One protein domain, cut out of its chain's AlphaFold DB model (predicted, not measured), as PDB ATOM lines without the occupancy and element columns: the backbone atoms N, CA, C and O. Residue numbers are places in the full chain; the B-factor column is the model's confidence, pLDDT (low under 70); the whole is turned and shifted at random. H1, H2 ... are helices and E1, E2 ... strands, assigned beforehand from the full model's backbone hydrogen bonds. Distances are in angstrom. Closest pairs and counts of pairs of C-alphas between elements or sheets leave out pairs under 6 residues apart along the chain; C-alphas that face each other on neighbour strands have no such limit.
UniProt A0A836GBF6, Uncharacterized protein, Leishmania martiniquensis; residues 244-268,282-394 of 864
ATOM      1  N   MET A 244     187.843  73.855 228.786       70.12
ATOM      2  CA  MET A 244     186.766  74.320 227.914       70.12
ATOM      3  C   MET A 244     187.189  75.535 227.087       70.12
ATOM      4  O   MET A 244     187.966  76.388 227.519       70.12
ATOM      5  N   ARG A 245     186.623  75.652 225.882       69.00
ATOM      6  CA  ARG A 245     186.686  76.876 225.076       69.00
ATOM      7  C   ARG A 245     185.310  77.268 224.558       69.00
ATOM      8  O   ARG A 245     184.532  76.409 224.147       69.00
ATOM      9  N   HIS A 246     185.065  78.574 224.469       70.00
ATOM     10  CA  HIS A 246     184.007  79.076 223.603       70.00
ATOM     11  C   HIS A 246     184.482  79.085 222.147       70.00
ATOM     12  O   HIS A 246     185.488  79.709 221.801       70.00
ATOM     13  N   VAL A 247     183.732  78.415 221.278       72.25
ATOM     14  CA  VAL A 247     183.852  78.539 219.828       72.25
ATOM     15  C   VAL A 247     183.120  79.804 219.391       72.25
ATOM     16  O   VAL A 247     181.986  80.058 219.794       72.25
ATOM     17  N   ALA A 248     183.755  80.605 218.537       70.19
ATOM     18  CA  ALA A 248     183.110  81.759 217.923       70.19
ATOM     19  C   ALA A 248     182.083  81.294 216.873       70.19
ATOM     20  O   ALA A 248     182.408  81.149 215.694       70.19
ATOM     21  N   VAL A 249     180.849  81.039 217.314       69.19
ATOM     22  CA  VAL A 249     179.733  80.661 216.436       69.19
ATOM     23  C   VAL A 249     179.438  81.807 215.459       69.19
ATOM     24  O   VAL A 249     179.331  82.972 215.856       69.19
ATOM     25  N   MET A 250     179.316  81.468 214.172       75.00
ATOM     26  CA  MET A 250     178.837  82.381 213.132       75.00
ATOM     27  C   MET A 250     177.398  82.798 213.472       75.00
ATOM     28  O   MET A 250     176.555  81.908 213.594       75.00
ATOM     29  N   PRO A 251     177.084  84.096 213.628       77.62
ATOM     30  CA  PRO A 251     175.718  84.511 213.916       77.62
ATOM     31  C   PRO A 251     174.795  84.202 212.725       77.62
ATOM     32  O   PRO A 251     175.220  84.222 211.568       77.62
ATOM     33  N   THR A 252     173.530  83.903 213.024       82.44
ATOM     34  CA  THR A 252     172.480  83.591 212.038       82.44
ATOM     35  C   THR A 252     172.115  84.787 211.160       82.44
ATOM     36  O   THR A 252     171.777  84.598 209.997       82.44
ATOM     37  N   GLU A 253     172.268  86.003 211.683       89.69
ATOM     38  CA  GLU A 253     172.190  87.259 210.937       89.69
ATOM     39  C   GLU A 253     173.501  88.053 211.102       89.69
ATOM     40  O   GLU A 253     174.169  87.950 212.133       89.69
ATOM     41  N   TRP A 254     173.891  88.873 210.118       91.88
ATOM     42  CA  TRP A 254     175.046  89.772 210.268       91.88
ATOM     43  C   TRP A 254     174.960  91.045 209.424       91.88
ATOM     44  O   TRP A 254     174.661  91.013 208.230       91.88
ATOM     45  N   VAL A 255     175.318  92.180 210.033       93.50
ATOM     46  CA  VAL A 255     175.398  93.480 209.348       93.50
ATOM     47  C   VAL A 255     176.758  93.654 208.679       93.50
ATOM     48  O   VAL A 255     177.808  93.557 209.324       93.50
ATOM     49  N   CYS A 256     176.753  93.925 207.374       93.25
ATOM     50  CA  CYS A 256     177.961  94.063 206.572       93.25
ATOM     51  C   CYS A 256     178.738  95.345 206.901       93.25
ATOM     52  O   CYS A 256     178.244  96.452 206.705       93.25
ATOM     53  N   GLN A 257     180.010  95.196 207.288       91.81
ATOM     54  CA  GLN A 257     180.916  96.315 207.593       91.81
ATOM     55  C   GLN A 257     181.074  97.326 206.434       91.81
ATOM     56  O   GLN A 257     181.335  98.497 206.687       91.81
ATOM     57  N   ARG A 258     180.905  96.905 205.167       92.44
ATOM     58  CA  ARG A 258     181.109  97.769 203.986       92.44
ATOM     59  C   ARG A 258     179.859  98.527 203.531       92.44
ATOM     60  O   ARG A 258     179.992  99.646 203.044       92.44
ATOM     61  N   CYS A 259     178.671  97.926 203.626       93.06
ATOM     62  CA  CYS A 259     177.433  98.501 203.072       93.06
ATOM     63  C   CYS A 259     176.292  98.696 204.086       93.06
ATOM     64  O   CYS A 259     175.284  99.298 203.728       93.06
ATOM     65  N   SER A 260     176.463  98.261 205.338       92.19
ATOM     66  CA  SER A 260     175.434  98.256 206.393       92.19
ATOM     67  C   SER A 260     174.209  97.364 206.119       92.19
ATOM     68  O   SER A 260     173.255  97.414 206.882       92.19
ATOM     69  N   TYR A 261     174.224  96.516 205.084       93.81
ATOM     70  CA  TYR A 261     173.144  95.555 204.828       93.81
ATOM     71  C   TYR A 261     173.132  94.413 205.857       93.81
ATOM     72  O   TYR A 261     174.181  93.819 206.131       93.81
ATOM     73  N   THR A 262     171.947  94.092 206.382       94.06
ATOM     74  CA  THR A 262     171.696  92.986 207.320       94.06
ATOM     75  C   THR A 262     171.367  91.711 206.552       94.06
ATOM     76  O   THR A 262     170.260  91.550 206.051       94.06
ATOM     77  N   ASN A 263     172.338  90.806 206.468       92.88
ATOM     78  CA  ASN A 263     172.203  89.507 205.810       92.88
ATOM     79  C   ASN A 263     171.525  88.541 206.789       92.88
ATOM     80  O   ASN A 263     172.008  88.411 207.919       92.88
ATOM     81  N   ARG A 264     170.432  87.886 206.382       89.75
ATOM     82  CA  ARG A 264     169.618  87.017 207.262       89.75
ATOM     83  C   ARG A 264     169.743  85.523 206.963       89.75
ATOM     84  O   ARG A 264     169.496  84.693 207.832       89.75
ATOM     85  N   ASP A 265     170.206  85.169 205.769       71.88
ATOM     86  CA  ASP A 265     170.168  83.793 205.259       71.88
ATOM     87  C   ASP A 265     171.272  82.869 205.826       71.88
ATOM     88  O   ASP A 265     171.497  81.763 205.320       71.88
ATOM     89  N   ALA A 266     171.995  83.256 206.889       61.25
ATOM     90  CA  ALA A 266     173.087  82.421 207.403       61.25
ATOM     91  C   ALA A 266     172.617  81.165 208.163       61.25
ATOM     92  O   ALA A 266     173.409  80.229 208.355       61.25
ATOM     93  N   SER A 267     171.329  81.113 208.510       58.69
ATOM     94  CA  SER A 267     170.595  79.972 209.068       58.69
ATOM     95  C   SER A 267     170.063  78.974 208.024       58.69
ATOM     96  O   SER A 267     169.501  77.958 208.426       58.69
ATOM     97  N   ALA A 268     170.244  79.224 206.715       58.09
ATOM     98  CA  ALA A 268     169.688  78.396 205.637       58.09
ATOM     99  C   ALA A 268     169.881  76.879 205.894       58.09
ATOM    100  O   ALA A 268     171.025  76.434 206.075       58.09
ATOM    101  N   GLU A 282     176.697  76.798 198.045       76.69
ATOM    102  CA  GLU A 282     175.566  77.461 198.706       76.69
ATOM    103  C   GLU A 282     175.901  77.835 200.157       76.69
ATOM    104  O   GLU A 282     175.774  79.000 200.527       76.69
ATOM    105  N   GLN A 283     176.503  76.924 200.931       76.56
ATOM    106  CA  GLN A 283     177.040  77.209 202.270       76.56
ATOM    107  C   GLN A 283     178.138  78.286 202.286       76.56
ATOM    108  O   GLN A 283     178.436  78.817 203.353       76.56
ATOM    109  N   ARG A 284     178.737  78.633 201.136       82.19
ATOM    110  CA  ARG A 284     179.672  79.765 201.021       82.19
ATOM    111  C   ARG A 284     178.980  81.100 200.743       82.19
ATOM    112  O   ARG A 284     179.531  82.124 201.136       82.19
ATOM    113  N   LYS A 285     177.786  81.112 200.130       86.44
ATOM    114  CA  LYS A 285     177.049  82.355 199.825       86.44
ATOM    115  C   LYS A 285     176.750  83.169 201.083       86.44
ATOM    116  O   LYS A 285     176.940  84.373 201.057       86.44
ATOM    117  N   LYS A 286     176.393  82.519 202.196       85.12
ATOM    118  CA  LYS A 286     176.071  83.187 203.472       85.12
ATOM    119  C   LYS A 286     177.226  83.951 204.139       85.12
ATOM    120  O   LYS A 286     177.002  84.715 205.074       85.12
ATOM    121  N   PHE A 287     178.460  83.736 203.672       88.19
ATOM    122  CA  PHE A 287     179.640  84.508 204.073       88.19
ATOM    123  C   PHE A 287     179.972  85.634 203.081       88.19
ATOM    124  O   PHE A 287     181.031  86.239 203.198       88.19
ATOM    125  N   LEU A 288     179.109  85.914 202.103       92.31
ATOM    126  CA  LEU A 288     179.177  87.074 201.217       92.31
ATOM    127  C   LEU A 288     177.980  87.968 201.522       92.31
ATOM    128  O   LEU A 288     176.883  87.467 201.749       92.31
ATOM    129  N   CYS A 289     178.175  89.283 201.526       94.00
ATOM    130  CA  CYS A 289     177.051  90.188 201.700       94.00
ATOM    131  C   CYS A 289     176.164  90.191 200.451       94.00
ATOM    132  O   CYS A 289     176.660  90.445 199.354       94.00
ATOM    133  N   GLU A 290     174.864  89.977 200.620       94.00
ATOM    134  CA  GLU A 290     173.888  89.864 199.531       94.00
ATOM    135  C   GLU A 290     173.859  91.129 198.651       94.00
ATOM    136  O   GLU A 290     173.900  91.033 197.426       94.00
ATOM    137  N   GLN A 291     173.902  92.322 199.260       95.44
ATOM    138  CA  GLN A 291     173.854  93.599 198.537       95.44
ATOM    139  C   GLN A 291     175.160  93.963 197.805       95.44
ATOM    140  O   GLN A 291     175.117  94.594 196.752       95.44
ATOM    141  N   CYS A 292     176.336  93.639 198.362       95.44
ATOM    142  CA  CYS A 292     177.619  94.170 197.865       95.44
ATOM    143  C   CYS A 292     178.716  93.120 197.623       95.44
ATOM    144  O   CYS A 292     179.882  93.480 197.436       95.44
ATOM    145  N   SER A 293     178.367  91.829 197.681       94.44
ATOM    146  CA  SER A 293     179.237  90.648 197.508       94.44
ATOM    147  C   SER A 293     180.517  90.623 198.358       94.44
ATOM    148  O   SER A 293     181.397  89.789 198.154       94.44
ATOM    149  N   THR A 294     180.648  91.530 199.327       94.19
ATOM    150  CA  THR A 294     181.849  91.663 200.155       94.19
ATOM    151  C   THR A 294     181.829  90.583 201.235       94.19
ATOM    152  O   THR A 294     180.793  90.426 201.888       94.19
ATOM    153  N   PRO A 295     182.924  89.825 201.432       91.56
ATOM    154  CA  PRO A 295     182.936  88.722 202.379       91.56
ATOM    155  C   PRO A 295     182.755  89.191 203.826       91.56
ATOM    156  O   PRO A 295     183.171  90.287 204.207       91.56
ATOM    157  N   PHE A 296     182.162  88.328 204.647       89.12
ATOM    158  CA  PHE A 296     182.114  88.485 206.092       89.12
ATOM    159  C   PHE A 296     183.540  88.485 206.656       89.12
ATOM    160  O   PHE A 296     184.290  87.531 206.453       89.12
ATOM    161  N   GLY A 297     183.908  89.533 207.397       84.50
ATOM    162  CA  GLY A 297     185.255  89.727 207.958       84.50
ATOM    163  C   GLY A 297     185.647  88.767 209.091       84.50
ATOM    164  O   GLY A 297     186.607  89.040 209.810       84.50
ATOM    165  N   GLY A 298     184.906  87.672 209.282       85.00
ATOM    166  CA  GLY A 298     185.021  86.777 210.429       85.00
ATOM    167  C   GLY A 298     184.404  87.357 211.705       85.00
ATOM    168  O   GLY A 298     184.069  88.539 211.789       85.00
ATOM    169  N   VAL A 299     184.257  86.509 212.724       82.50
ATOM    170  CA  VAL A 299     183.844  86.958 214.058       82.50
ATOM    171  C   VAL A 299     185.058  87.594 214.742       82.50
ATOM    172  O   VAL A 299     186.047  86.915 215.029       82.50
ATOM    173  N   GLN A 300     184.987  88.902 214.972       89.19
ATOM    174  CA  GLN A 300     186.057  89.716 215.556       89.19
ATOM    175  C   GLN A 300     185.705  90.124 216.995       89.19
ATOM    176  O   GLN A 300     184.585  89.900 217.459       89.19
ATOM    177  N   ASN A 301     186.654  90.731 217.711       90.81
ATOM    178  CA  ASN A 301     186.347  91.420 218.967       90.81
ATOM    179  C   ASN A 301     185.332  92.547 218.684       90.81
ATOM    180  O   ASN A 301     185.358  93.155 217.613       90.81
ATOM    181  N   TRP A 302     184.417  92.807 219.613       92.88
ATOM    182  CA  TRP A 302     183.323  93.769 219.433       92.88
ATOM    183  C   TRP A 302     183.257  94.750 220.599       92.88
ATOM    184  O   TRP A 302     183.722  94.450 221.694       92.88
ATOM    185  N   VAL A 303     182.684  95.933 220.384       95.25
ATOM    186  CA  VAL A 303     182.528  96.935 221.450       95.25
ATOM    187  C   VAL A 303     181.063  96.969 221.872       95.25
ATOM    188  O   VAL A 303     180.182  97.192 221.035       95.25
ATOM    189  N   CYS A 304     180.776  96.791 223.160       95.50
ATOM    190  CA  CYS A 304     179.411  96.849 223.680       95.50
ATOM    191  C   CYS A 304     178.828  98.271 223.544       95.50
ATOM    192  O   CYS A 304     179.467  99.223 223.999       95.50
ATOM    193  N   PRO A 305     177.651  98.473 222.916       94.19
ATOM    194  CA  PRO A 305     177.069  99.809 222.777       94.19
ATOM    195  C   PRO A 305     176.503 100.370 224.085       94.19
ATOM    196  O   PRO A 305     176.504 101.582 224.243       94.19
ATOM    197  N   ALA A 306     176.099  99.524 225.040       93.88
ATOM    198  CA  ALA A 306     175.550  99.978 226.320       93.88
ATOM    199  C   ALA A 306     176.615 100.528 227.292       93.88
ATOM    200  O   ALA A 306     176.332 101.442 228.058       93.88
ATOM    201  N   CYS A 307     177.840  99.981 227.284       94.00
ATOM    202  CA  CYS A 307     178.874 100.341 228.269       94.00
ATOM    203  C   CYS A 307     180.271 100.629 227.687       94.00
ATOM    204  O   CYS A 307     181.215 100.838 228.449       94.00
ATOM    205  N   HIS A 308     180.421 100.638 226.358       95.06
ATOM    206  CA  HIS A 308     181.673 100.895 225.627       95.06
ATOM    207  C   HIS A 308     182.819  99.890 225.848       95.06
ATOM    208  O   HIS A 308     183.937 100.140 225.401       95.06
ATOM    209  N   HIS A 309     182.580  98.749 226.501       94.25
ATOM    210  CA  HIS A 309     183.636  97.770 226.766       94.25
ATOM    211  C   HIS A 309     183.960  96.881 225.557       94.25
ATOM    212  O   HIS A 309     183.059  96.384 224.875       94.25
ATOM    213  N   VAL A 310     185.254  96.656 225.323       93.25
ATOM    214  CA  VAL A 310     185.784  95.683 224.360       93.25
ATOM    215  C   VAL A 310     185.502  94.270 224.865       93.25
ATOM    216  O   VAL A 310     185.863  93.905 225.982       93.25
ATOM    217  N   CYS A 311     184.857  93.479 224.017       91.31
ATOM    218  CA  CYS A 311     184.392  92.129 224.284       91.31
ATOM    219  C   CYS A 311     185.086  91.145 223.316       91.31
ATOM    220  O   CYS A 311     185.114  91.400 222.106       91.31
ATOM    221  N   PRO A 312     185.648  90.022 223.806       88.12
ATOM    222  CA  PRO A 312     186.355  89.047 222.974       88.12
ATOM    223  C   PRO A 312     185.477  88.415 221.887       88.12
ATOM    224  O   PRO A 312     184.265  88.277 222.050       88.12
ATOM    225  N   ARG A 313     186.087  87.945 220.793       85.81
ATOM    226  CA  ARG A 313     185.375  87.453 219.598       85.81
ATOM    227  C   ARG A 313     184.292  86.393 219.845       85.81
ATOM    228  O   ARG A 313     183.223  86.451 219.239       85.81
ATOM    229  N   ALA A 314     184.538  85.445 220.747       78.50
ATOM    230  CA  ALA A 314     183.577  84.388 221.078       78.50
ATOM    231  C   ALA A 314     182.579  84.776 222.192       78.50
ATOM    232  O   ALA A 314     181.711  83.978 222.528       78.50
ATOM    233  N   ALA A 315     182.660  85.988 222.755       83.88
ATOM    234  CA  ALA A 315     181.702  86.460 223.747       83.88
ATOM    235  C   ALA A 315     180.359  86.814 223.081       83.88
ATOM    236  O   ALA A 315     180.285  87.721 222.246       83.88
ATOM    237  N   THR A 316     179.301  86.104 223.474       84.50
ATOM    238  CA  THR A 316     177.898  86.342 223.081       84.50
ATOM    239  C   THR A 316     177.227  87.467 223.873       84.50
ATOM    240  O   THR A 316     176.183  87.958 223.465       84.50
ATOM    241  N   GLN A 317     177.845  87.894 224.974       88.00
ATOM    242  CA  GLN A 317     177.376  88.908 225.921       88.00
ATOM    243  C   GLN A 317     178.556  89.757 226.394       88.00
ATOM    244  O   GLN A 317     179.688  89.269 226.449       88.00
ATOM    245  N   CYS A 318     178.300  91.002 226.786       88.94
ATOM    246  CA  CYS A 318     179.321  91.872 227.355       88.94
ATOM    247  C   CYS A 318     179.786  91.370 228.732       88.94
ATOM    248  O   CYS A 318     178.966  91.111 229.608       88.94
ATOM    249  N   SER A 319     181.100  91.306 228.967       83.75
ATOM    250  CA  SER A 319     181.659  90.877 230.259       83.75
ATOM    251  C   SER A 319     181.499  91.903 231.392       83.75
ATOM    252  O   SER A 319     181.506  91.505 232.549       83.75
ATOM    253  N   SER A 320     181.306  93.196 231.083       85.50
ATOM    254  CA  SER A 320     181.083  94.249 232.099       85.50
ATOM    255  C   SER A 320     179.620  94.531 232.470       85.50
ATOM    256  O   SER A 320     179.371  94.999 233.573       85.50
ATOM    257  N   CYS A 321     178.661  94.348 231.556       88.75
ATOM    258  CA  CYS A 321     177.258  94.747 231.774       88.75
ATOM    259  C   CYS A 321     176.232  93.684 231.350       88.75
ATOM    260  O   CYS A 321     175.048  93.993 231.256       88.75
ATOM    261  N   PHE A 322     176.692  92.467 231.039       85.56
ATOM    262  CA  PHE A 322     175.916  91.261 230.706       85.56
ATOM    263  C   PHE A 322     174.959  91.323 229.503       85.56
ATOM    264  O   PHE A 322     174.557  90.270 229.021       85.56
ATOM    265  N   ALA A 323     174.679  92.506 228.952       88.12
ATOM    266  CA  ALA A 323     173.887  92.695 227.740       88.12
ATOM    267  C   ALA A 323     174.392  91.830 226.570       88.12
ATOM    268  O   ALA A 323     175.600  91.784 226.296       88.12
ATOM    269  N   ASP A 324     173.457  91.178 225.876       89.56
ATOM    270  CA  ASP A 324     173.717  90.364 224.688       89.56
ATOM    271  C   ASP A 324     174.406  91.168 223.578       89.56
ATOM    272  O   ASP A 324     174.273  92.389 223.480       89.56
ATOM    273  N   ARG A 325     175.166  90.473 222.728       92.12
ATOM    274  CA  ARG A 325     175.836  91.050 221.560       92.12
ATOM    275  C   ARG A 325     174.795  91.416 220.492       92.12
ATOM    276  O   ARG A 325     174.269  90.501 219.856       92.12
ATOM    277  N   PRO A 326     174.532  92.708 220.227       93.56
ATOM    278  CA  PRO A 326     173.623  93.097 219.155       93.56
ATOM    279  C   PRO A 326     174.281  92.873 217.787       93.56
ATOM    280  O   PRO A 326     175.496  92.700 217.683       93.56
ATOM    281  N   LEU A 327     173.483  92.904 216.722       92.00
ATOM    282  CA  LEU A 327     173.972  92.764 215.344       92.00
ATOM    283  C   LEU A 327     174.645  94.052 214.835       92.00
ATOM    284  O   LEU A 327     175.628  94.003 214.084       92.00
ATOM    285  N   SER A 328     174.136  95.202 215.277       94.69
ATOM    286  CA  SER A 328     174.546  96.540 214.858       94.69
ATOM    287  C   SER A 328     174.613  97.535 216.021       94.69
ATOM    288  O   SER A 328     174.299  97.224 217.171       94.69
ATOM    289  N   TRP A 329     175.065  98.750 215.715       95.25
ATOM    290  CA  TRP A 329     174.928  99.934 216.557       95.25
ATOM    291  C   TRP A 329     174.641 101.171 215.699       95.25
ATOM    292  O   TRP A 329     175.177 101.326 214.597       95.25
ATOM    293  N   VAL A 330     173.818 102.071 216.232       95.06
ATOM    294  CA  VAL A 330     173.471 103.353 215.607       95.06
ATOM    295  C   VAL A 330     174.498 104.410 216.009       95.06
ATOM    296  O   VAL A 330     174.818 104.551 217.190       95.06
ATOM    297  N   CYS A 331     175.025 105.171 215.047       94.56
ATOM    298  CA  CYS A 331     175.960 106.253 215.359       94.56
ATOM    299  C   CYS A 331     175.236 107.521 215.857       94.56
ATOM    300  O   CYS A 331     174.474 108.103 215.081       94.56
ATOM    301  N   PRO A 332     175.532 108.031 217.075       92.50
ATOM    302  CA  PRO A 332     174.852 109.205 217.638       92.50
ATOM    303  C   PRO A 332     175.145 110.504 216.870       92.50
ATOM    304  O   PRO A 332     174.351 111.438 216.903       92.50
ATOM    305  N   CYS A 333     176.266 110.567 216.145       94.00
ATOM    306  CA  CYS A 333     176.660 111.734 215.351       94.00
ATOM    307  C   CYS A 333     175.991 111.806 213.963       94.00
ATOM    308  O   CYS A 333     176.207 112.776 213.242       94.00
ATOM    309  N   CYS A 334     175.227 110.789 213.549       92.88
ATOM    310  CA  CYS A 334     174.581 110.751 212.235       92.88
ATOM    311  C   CYS A 334     173.068 110.939 212.364       92.88
ATOM    312  O   CYS A 334     172.418 110.220 213.113       92.88
ATOM    313  N   LYS A 335     172.477 111.807 211.538       85.44
ATOM    314  CA  LYS A 335     171.037 111.788 211.237       85.44
ATOM    315  C   LYS A 335     170.849 111.187 209.831       85.44
ATOM    316  O   LYS A 335     171.592 111.600 208.944       85.44
ATOM    317  N   PRO A 336     169.921 110.237 209.603       77.31
ATOM    318  CA  PRO A 336     168.991 109.610 210.546       77.31
ATOM    319  C   PRO A 336     169.552 108.294 211.138       77.31
ATOM    320  O   PRO A 336     169.015 107.225 210.890       77.31
ATOM    321  N   GLY A 337     170.649 108.352 211.904       81.00
ATOM    322  CA  GLY A 337     171.162 107.199 212.653       81.00
ATOM    323  C   GLY A 337     171.687 106.049 211.789       81.00
ATOM    324  O   GLY A 337     171.107 104.971 211.772       81.00
ATOM    325  N   ILE A 338     172.819 106.243 211.104       90.06
ATOM    326  CA  ILE A 338     173.440 105.173 210.301       90.06
ATOM    327  C   ILE A 338     173.788 103.972 211.190       90.06
ATOM    328  O   ILE A 338     174.552 104.104 212.154       90.06
ATOM    329  N   GLU A 339     173.259 102.804 210.819       93.56
ATOM    330  CA  GLU A 339     173.631 101.515 211.393       93.56
ATOM    331  C   GLU A 339     175.011 101.057 210.914       93.56
ATOM    332  O   GLU A 339     175.376 101.130 209.734       93.56
ATOM    333  N   ASN A 340     175.780 100.538 211.865       94.06
ATOM    334  CA  ASN A 340     177.115 100.001 211.674       94.06
ATOM    335  C   ASN A 340     177.175  98.598 212.281       94.06
ATOM    336  O   ASN A 340     176.537  98.330 213.295       94.06
ATOM    337  N   SER A 341     177.968  97.704 211.690       94.38
ATOM    338  CA  SER A 341     178.201  96.356 212.231       94.38
ATOM    339  C   SER A 341     178.728  96.415 213.672       94.38
ATOM    340  O   SER A 341     179.566  97.265 213.973       94.38
ATOM    341  N   VAL A 342     178.316  95.499 214.559       94.06
ATOM    342  CA  VAL A 342     178.800  95.453 215.962       94.06
ATOM    343  C   VAL A 342     180.330  95.331 216.085       94.06
ATOM    344  O   VAL A 342     180.925  95.788 217.062       94.06
ATOM    345  N   PHE A 343     180.971  94.768 215.055       93.50
ATOM    346  CA  PHE A 343     182.424  94.631 214.918       93.50
ATOM    347  C   PHE A 343     183.125  95.902 214.395       93.50
ATOM    348  O   PHE A 343     184.346  95.999 214.454       93.50
ATOM    349  N   ALA A 344     182.386  96.882 213.863       93.31
ATOM    350  CA  ALA A 344     182.951  98.143 213.387       93.31
ATOM    351  C   ALA A 344     183.086  99.144 214.544       93.31
ATOM    352  O   ALA A 344     182.095  99.504 215.180       93.31
ATOM    353  N   VAL A 345     184.303  99.631 214.798       94.00
ATOM    354  CA  VAL A 345     184.563 100.671 215.814       94.00
ATOM    355  C   VAL A 345     184.247 102.075 215.279       94.00
ATOM    356  O   VAL A 345     183.806 102.941 216.033       94.00
ATOM    357  N   LYS A 346     184.439 102.303 213.973       95.44
ATOM    358  CA  LYS A 346     184.201 103.592 213.302       95.44
ATOM    359  C   LYS A 346     182.849 103.611 212.606       95.44
ATOM    360  O   LYS A 346     182.471 102.636 211.959       95.44
ATOM    361  N   CYS A 347     182.146 104.735 212.706       94.81
ATOM    362  CA  CYS A 347     180.944 104.983 211.928       94.81
ATOM    363  C   CYS A 347     181.300 105.127 210.445       94.81
ATOM    364  O   CYS A 347     182.103 105.981 210.073       94.81
ATOM    365  N   ARG A 348     180.642 104.349 209.584       92.75
ATOM    366  CA  ARG A 348     180.786 104.420 208.126       92.75
ATOM    367  C   ARG A 348     180.355 105.771 207.538       92.75
ATOM    368  O   ARG A 348     180.872 106.162 206.499       92.75
ATOM    369  N   GLY A 349     179.408 106.461 208.177       92.94
ATOM    370  CA  GLY A 349     178.850 107.725 207.685       92.94
ATOM    371  C   GLY A 349     179.728 108.949 207.950       92.94
ATOM    372  O   GLY A 349     179.989 109.722 207.039       92.94
ATOM    373  N   CYS A 350     180.174 109.134 209.197       94.69
ATOM    374  CA  CYS A 350     180.912 110.330 209.630       94.69
ATOM    375  C   CYS A 350     182.331 110.048 210.151       94.69
ATOM    376  O   CYS A 350     182.967 110.937 210.705       94.69
ATOM    377  N   GLY A 351     182.816 108.806 210.059       94.94
ATOM    378  CA  GLY A 351     184.133 108.397 210.559       94.94
ATOM    379  C   GLY A 351     184.263 108.302 212.086       94.94
ATOM    380  O   GLY A 351     185.246 107.731 212.555       94.94
ATOM    381  N   HIS A 352     183.289 108.812 212.856       94.56
ATOM    382  CA  HIS A 352     183.324 108.873 214.323       94.56
ATOM    383  C   HIS A 352     183.689 107.520 214.951       94.56
ATOM    384  O   HIS A 352     183.002 106.516 214.745       94.56
ATOM    385  N   GLU A 353     184.777 107.510 215.715       95.62
ATOM    386  CA  GLU A 353     185.321 106.327 216.372       95.62
ATOM    387  C   GLU A 353     184.735 106.169 217.776       95.62
ATOM    388  O   GLU A 353     184.792 107.083 218.599       95.62
ATOM    389  N   ARG A 354     184.169 104.994 218.057       93.56
ATOM    390  CA  ARG A 354     183.608 104.682 219.371       93.56
ATOM    391  C   ARG A 354     184.703 104.589 220.424       93.56
ATOM    392  O   ARG A 354     185.706 103.906 220.228       93.56
ATOM    393  N   LEU A 355     184.433 105.171 221.591       92.75
ATOM    394  CA  LEU A 355     185.226 104.944 222.797       92.75
ATOM    395  C   LEU A 355     185.334 103.438 223.095       92.75
ATOM    396  O   LEU A 355     184.320 102.736 223.107       92.75
ATOM    397  N   GLN A 356     186.558 102.974 223.360       94.12
ATOM    398  CA  GLN A 356     186.891 101.587 223.689       94.12
ATOM    399  C   GLN A 356     187.391 101.499 225.138       94.12
ATOM    400  O   GLN A 356     188.529 101.861 225.436       94.12
ATOM    401  N   LYS A 357     186.545 101.015 226.049       90.81
ATOM    402  CA  LYS A 357     186.919 100.713 227.439       90.81
ATOM    403  C   LYS A 357     187.391  99.264 227.545       90.81
ATOM    404  O   LYS A 357     186.866  98.390 226.863       90.81
ATOM    405  N   HIS A 358     188.352  98.990 228.418       86.62
ATOM    406  CA  HIS A 358     188.804  97.628 228.707       86.62
ATOM    407  C   HIS A 358     188.302  97.227 230.094       86.62
ATOM    408  O   HIS A 358     188.313  98.041 231.012       86.62
ATOM    409  N   SER A 359     187.783  96.006 230.214       83.31
ATOM    410  CA  SER A 359     187.216  95.489 231.464       83.31
ATOM    411  C   SER A 359     188.290  94.785 232.286       83.31
ATOM    412  O   SER A 359     189.167  94.145 231.714       83.31
ATOM    413  N   ASN A 360     188.158  94.780 233.614       77.00
ATOM    414  CA  ASN A 360     188.946  93.880 234.468       77.00
ATOM    415  C   ASN A 360     188.668  92.398 234.132       77.00
ATOM    416  O   ASN A 360     189.511  91.540 234.366       77.00
ATOM    417  N   ALA A 361     187.511  92.107 233.522       76.06
ATOM    418  CA  ALA A 361     187.139  90.784 233.031       76.06
ATOM    419  C   ALA A 361     187.742  90.420 231.653       76.06
ATOM    420  O   ALA A 361     187.341  89.409 231.071       76.06
ATOM    421  N   VAL A 362     188.676  91.211 231.098       82.12
ATOM    422  CA  VAL A 362     189.453  90.823 229.907       82.12
ATOM    423  C   VAL A 362     190.961  90.920 230.134       82.12
ATOM    424  O   VAL A 362     191.473  91.903 230.660       82.12
ATOM    425  N   VAL A 363     191.684  89.895 229.685       84.50
ATOM    426  CA  VAL A 363     193.138  89.745 229.850       84.50
ATOM    427  C   VAL A 363     193.826  89.565 228.501       84.50
ATOM    428  O   VAL A 363     193.230  89.053 227.547       84.50
ATOM    429  N   ARG A 364     195.096  89.971 228.398       87.62
ATOM    430  CA  ARG A 364     195.915  89.671 227.215       87.62
ATOM    431  C   ARG A 364     196.538  88.289 227.346       87.62
ATOM    432  O   ARG A 364     197.092  87.951 228.383       87.62
ATOM    433  N   CYS A 365     196.513  87.502 226.275       86.69
ATOM    434  CA  CYS A 365     197.269  86.254 226.232       86.69
ATOM    435  C   CYS A 365     198.777  86.546 226.268       86.69
ATOM    436  O   CYS A 365     199.271  87.294 225.427       86.69
ATOM    437  N   ALA A 366     199.526  85.914 227.174       85.75
ATOM    438  CA  ALA A 366     200.981  86.069 227.243       85.75
ATOM    439  C   ALA A 366     201.682  85.725 225.910       85.75
ATOM    440  O   ALA A 366     202.596  86.436 225.497       85.75
ATOM    441  N   ALA A 367     201.209  84.689 225.203       86.81
ATOM    442  CA  ALA A 367     201.829  84.183 223.976       86.81
ATOM    443  C   ALA A 367     201.528  85.012 222.709       86.81
ATOM    444  O   ALA A 367     202.428  85.222 221.904       86.81
ATOM    445  N   CYS A 368     200.284  85.474 222.502       88.94
ATOM    446  CA  CYS A 368     199.897  86.200 221.273       88.94
ATOM    447  C   CYS A 368     199.344  87.618 221.494       88.94
ATOM    448  O   CYS A 368     198.930  88.266 220.539       88.94
ATOM    449  N   ARG A 369     199.323  88.106 222.741       88.06
ATOM    450  CA  ARG A 369     198.866  89.443 223.179       88.06
ATOM    451  C   ARG A 369     197.410  89.828 222.867       88.06
ATOM    452  O   ARG A 369     196.974  90.880 223.331       88.06
ATOM    453  N   GLU A 370     196.647  88.973 222.189       87.50
ATOM    454  CA  GLU A 370     195.199  89.107 221.969       87.50
ATOM    455  C   GLU A 370     194.393  89.217 223.267       87.50
ATOM    456  O   GLU A 370     194.752  88.617 224.285       87.50
ATOM    457  N   TRP A 371     193.263  89.923 223.203       86.69
ATOM    458  CA  TRP A 371     192.316  90.054 224.314       86.69
ATOM    459  C   TRP A 371     191.391  88.834 224.423       86.69
ATOM    460  O   TRP A 371     190.812  88.376 223.440       86.69
ATOM    461  N   ASN A 372     191.236  88.321 225.641       84.69
ATOM    462  CA  ASN A 372     190.434  87.146 225.983       84.69
ATOM    463  C   ASN A 372     189.596  87.441 227.232       84.69
ATOM    464  O   ASN A 372     189.932  88.348 227.990       84.69
ATOM    465  N   ASP A 373     188.517  86.692 227.458       82.75
ATOM    466  CA  ASP A 373     187.741  86.788 228.703       82.75
ATOM    467  C   ASP A 373     188.562  86.143 229.829       82.75
ATOM    468  O   ASP A 373     189.176  85.097 229.611       82.75
ATOM    469  N   VAL A 374     188.600  86.748 231.019       77.00
ATOM    470  CA  VAL A 374     189.383  86.217 232.154       77.00
ATOM    471  C   VAL A 374     188.919  84.817 232.583       77.00
ATOM    472  O   VAL A 374     189.713  84.034 233.101       77.00
ATOM    473  N   ARG A 375     187.653  84.475 232.301       72.00
ATOM    474  CA  ARG A 375     187.042  83.164 232.575       72.00
ATOM    475  C   ARG A 375     187.432  82.079 231.565       72.00
ATOM    476  O   ARG A 375     187.003  80.940 231.713       72.00
ATOM    477  N   TRP A 376     188.178  82.403 230.507       78.19
ATOM    478  CA  TRP A 376     188.688  81.391 229.582       78.19
ATOM    479  C   TRP A 376     189.995  80.795 230.125       78.19
ATOM    480  O   TRP A 376     190.877  81.512 230.594       78.19
ATOM    481  N   GLU A 377     190.144  79.476 230.016       79.38
ATOM    482  CA  GLU A 377     191.391  78.771 230.348       79.38
ATOM    483  C   GLU A 377     192.434  78.890 229.227       79.38
ATOM    484  O   GLU A 377     193.638  78.990 229.469       79.38
ATOM    485  N   LEU A 378     191.961  78.883 227.977       80.50
ATOM    486  CA  LEU A 378     192.774  78.886 226.764       80.50
ATOM    487  C   LEU A 378     192.502  80.144 225.944       80.50
ATOM    488  O   LEU A 378     191.360  80.582 225.798       80.50
ATOM    489  N   CYS A 379     193.549  80.701 225.340       82.81
ATOM    490  CA  CYS A 379     193.412  81.837 224.446       82.81
ATOM    491  C   CYS A 379     192.580  81.450 223.222       82.81
ATOM    492  O   CYS A 379     192.980  80.589 222.437       82.81
ATOM    493  N   GLY A 380     191.471  82.152 222.996       77.00
ATOM    494  CA  GLY A 380     190.574  81.893 221.872       77.00
ATOM    495  C   GLY A 380     191.219  82.102 220.496       77.00
ATOM    496  O   GLY A 380     190.643  81.654 219.507       77.00
ATOM    497  N   SER A 381     192.383  82.765 220.419       81.44
ATOM    498  CA  SER A 381     193.131  83.032 219.180       81.44
ATOM    499  C   SER A 381     194.293  82.067 218.926       81.44
ATOM    500  O   SER A 381     194.348  81.500 217.837       81.44
ATOM    501  N   CYS A 382     195.201  81.852 219.888       82.44
ATOM    502  CA  CYS A 382     196.386  80.992 219.701       82.44
ATOM    503  C   CYS A 382     196.343  79.649 220.453       82.44
ATOM    504  O   CYS A 382     197.290  78.875 220.358       82.44
ATOM    505  N   MET A 383     195.279  79.372 221.213       78.94
ATOM    506  CA  MET A 383     195.104  78.190 222.072       78.94
ATOM    507  C   MET A 383     196.141  77.991 223.195       78.94
ATOM    508  O   MET A 383     196.034  77.015 223.935       78.94
ATOM    509  N   ALA A 384     197.101  78.904 223.380       79.62
ATOM    510  CA  ALA A 384     197.977  78.888 224.549       79.62
ATOM    511  C   ALA A 384     197.167  79.130 225.841       79.62
ATOM    512  O   ALA A 384     196.219  79.924 225.803       79.62
ATOM    513  N   PRO A 385     197.532  78.509 226.978       79.75
ATOM    514  CA  PRO A 385     196.903  78.800 228.262       79.75
ATOM    515  C   PRO A 385     196.960  80.288 228.619       79.75
ATOM    516  O   PRO A 385     197.949  80.973 228.341       79.75
ATOM    517  N   LEU A 386     195.890  80.786 229.230       79.69
ATOM    518  CA  LEU A 386     195.822  82.140 229.774       79.69
ATOM    519  C   LEU A 386     196.401  82.177 231.192       79.69
ATOM    520  O   LEU A 386     196.610  81.142 231.822       79.69
ATOM    521  N   GLU A 387     196.692  83.375 231.701       73.94
ATOM    522  CA  GLU A 387     197.344  83.523 233.009       73.94
ATOM    523  C   GLU A 387     196.471  83.013 234.165       73.94
ATOM    524  O   GLU A 387     197.010  82.494 235.134       73.94
ATOM    525  N   SER A 388     195.144  83.001 234.009       65.81
ATOM    526  CA  SER A 388     194.195  82.278 234.871       65.81
ATOM    527  C   SER A 388     194.562  80.792 235.052       65.81
ATOM    528  O   SER A 388     194.611  80.299 236.176       65.81
ATOM    529  N   PHE A 389     194.894  80.094 233.961       62.16
ATOM    530  CA  PHE A 389     195.316  78.684 233.948       62.16
ATOM    531  C   PHE A 389     196.816  78.493 234.257       62.16
ATOM    532  O   PHE A 389     197.253  77.418 234.672       62.16
ATOM    533  N   ALA A 390     197.642  79.520 234.041       57.84
ATOM    534  CA  ALA A 390     199.073  79.465 234.345       57.84
ATOM    535  C   ALA A 390     199.370  79.730 235.831       57.84
ATOM    536  O   ALA A 390     200.264  79.100 236.394       57.84
ATOM    537  N   LEU A 391     198.619  80.625 236.480       54.28
ATOM    538  CA  LEU A 391     198.759  80.944 237.903       54.28
ATOM    539  C   LEU A 391     198.288  79.782 238.780       54.28
ATOM    540  O   LEU A 391     199.026  79.385 239.678       54.28
ATOM    541  N   SER A 392     197.162  79.141 238.443       53.59
ATOM    542  CA  SER A 392     196.714  77.900 239.100       53.59
ATOM    543  C   SER A 392     197.690  76.723 238.940       53.59
ATOM    544  O   SER A 392     197.592  75.748 239.674       53.59
ATOM    545  N   ARG A 393     198.674  76.814 238.029       46.44
ATOM    546  CA  ARG A 393     199.811  75.879 237.924       46.44
ATOM    547  C   ARG A 393     201.102  76.358 238.594       46.44
ATOM    548  O   ARG A 393     201.939  75.518 238.916       46.44
ATOM    549  N   LYS A 394     201.310  77.669 238.754       40.03
ATOM    550  CA  LYS A 394     202.528  78.235 239.367       40.03
ATOM    551  C   LYS A 394     202.465  78.272 240.888       40.03
ATOM    552  O   LYS A 394     203.477  78.015 241.524       40.03
TER     553      LYS A 394
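Overview. This is residues 244 to 268 and 282 to 394 of the 864 residues of an uncharacterized protein of Leishmania martiniquensis (UniProt A0A836GBF6). Little regular structure: long loops, with hairpin E2-E3 toward one end of the long axis, hairpin E4-E5 toward the other, and helix H2 making that far tip. The 138 printed residues, only 27 in named elements, run E1, H1, E2, E3, E4, E5, H2: two helices, five strands, mixed class, both two-stranded sheets antiparallel. The whole is compact, radius of gyration of the C-alphas 16.2 A, spans 53 by 38 by 23 A.

Arrangement. Look first at E1, residues 244 to 246, which pairs with no named strand. H1, residues 282 to 285, is too short for an O i to N i+4 pair. E2, residues 328 to 330, and E3, residues 339 to 341, form an antiparallel hairpin at 145 degrees, with N 329 and O 340 2.9 A apart. E4, residues 362 to 364, and E5, residues 371 to 373, form another at 138 degrees, with N 363 and O 372 2.9 A apart. H2, residues 387 to 394, has 2 of 4 such pairs within hydrogen-bond range and is only just apart from E4, closest C-alphas 8.1 A.

Along the chain. Find C-alpha 244 at (186.766, 74.320, 227.914), where E1 begins; H2, 9.8 A long, ends at C-alpha 394 (202.528, 78.235, 239.367).

Size, cuts and confidence. C-alphas 268 and 282 stand 9.1 A apart across the cut. Links H1 to E2, E3 to E4 and E5 to H2 are long. Residues 245, 249, 266 to 268 and 388 to 394 have pLDDT under 70.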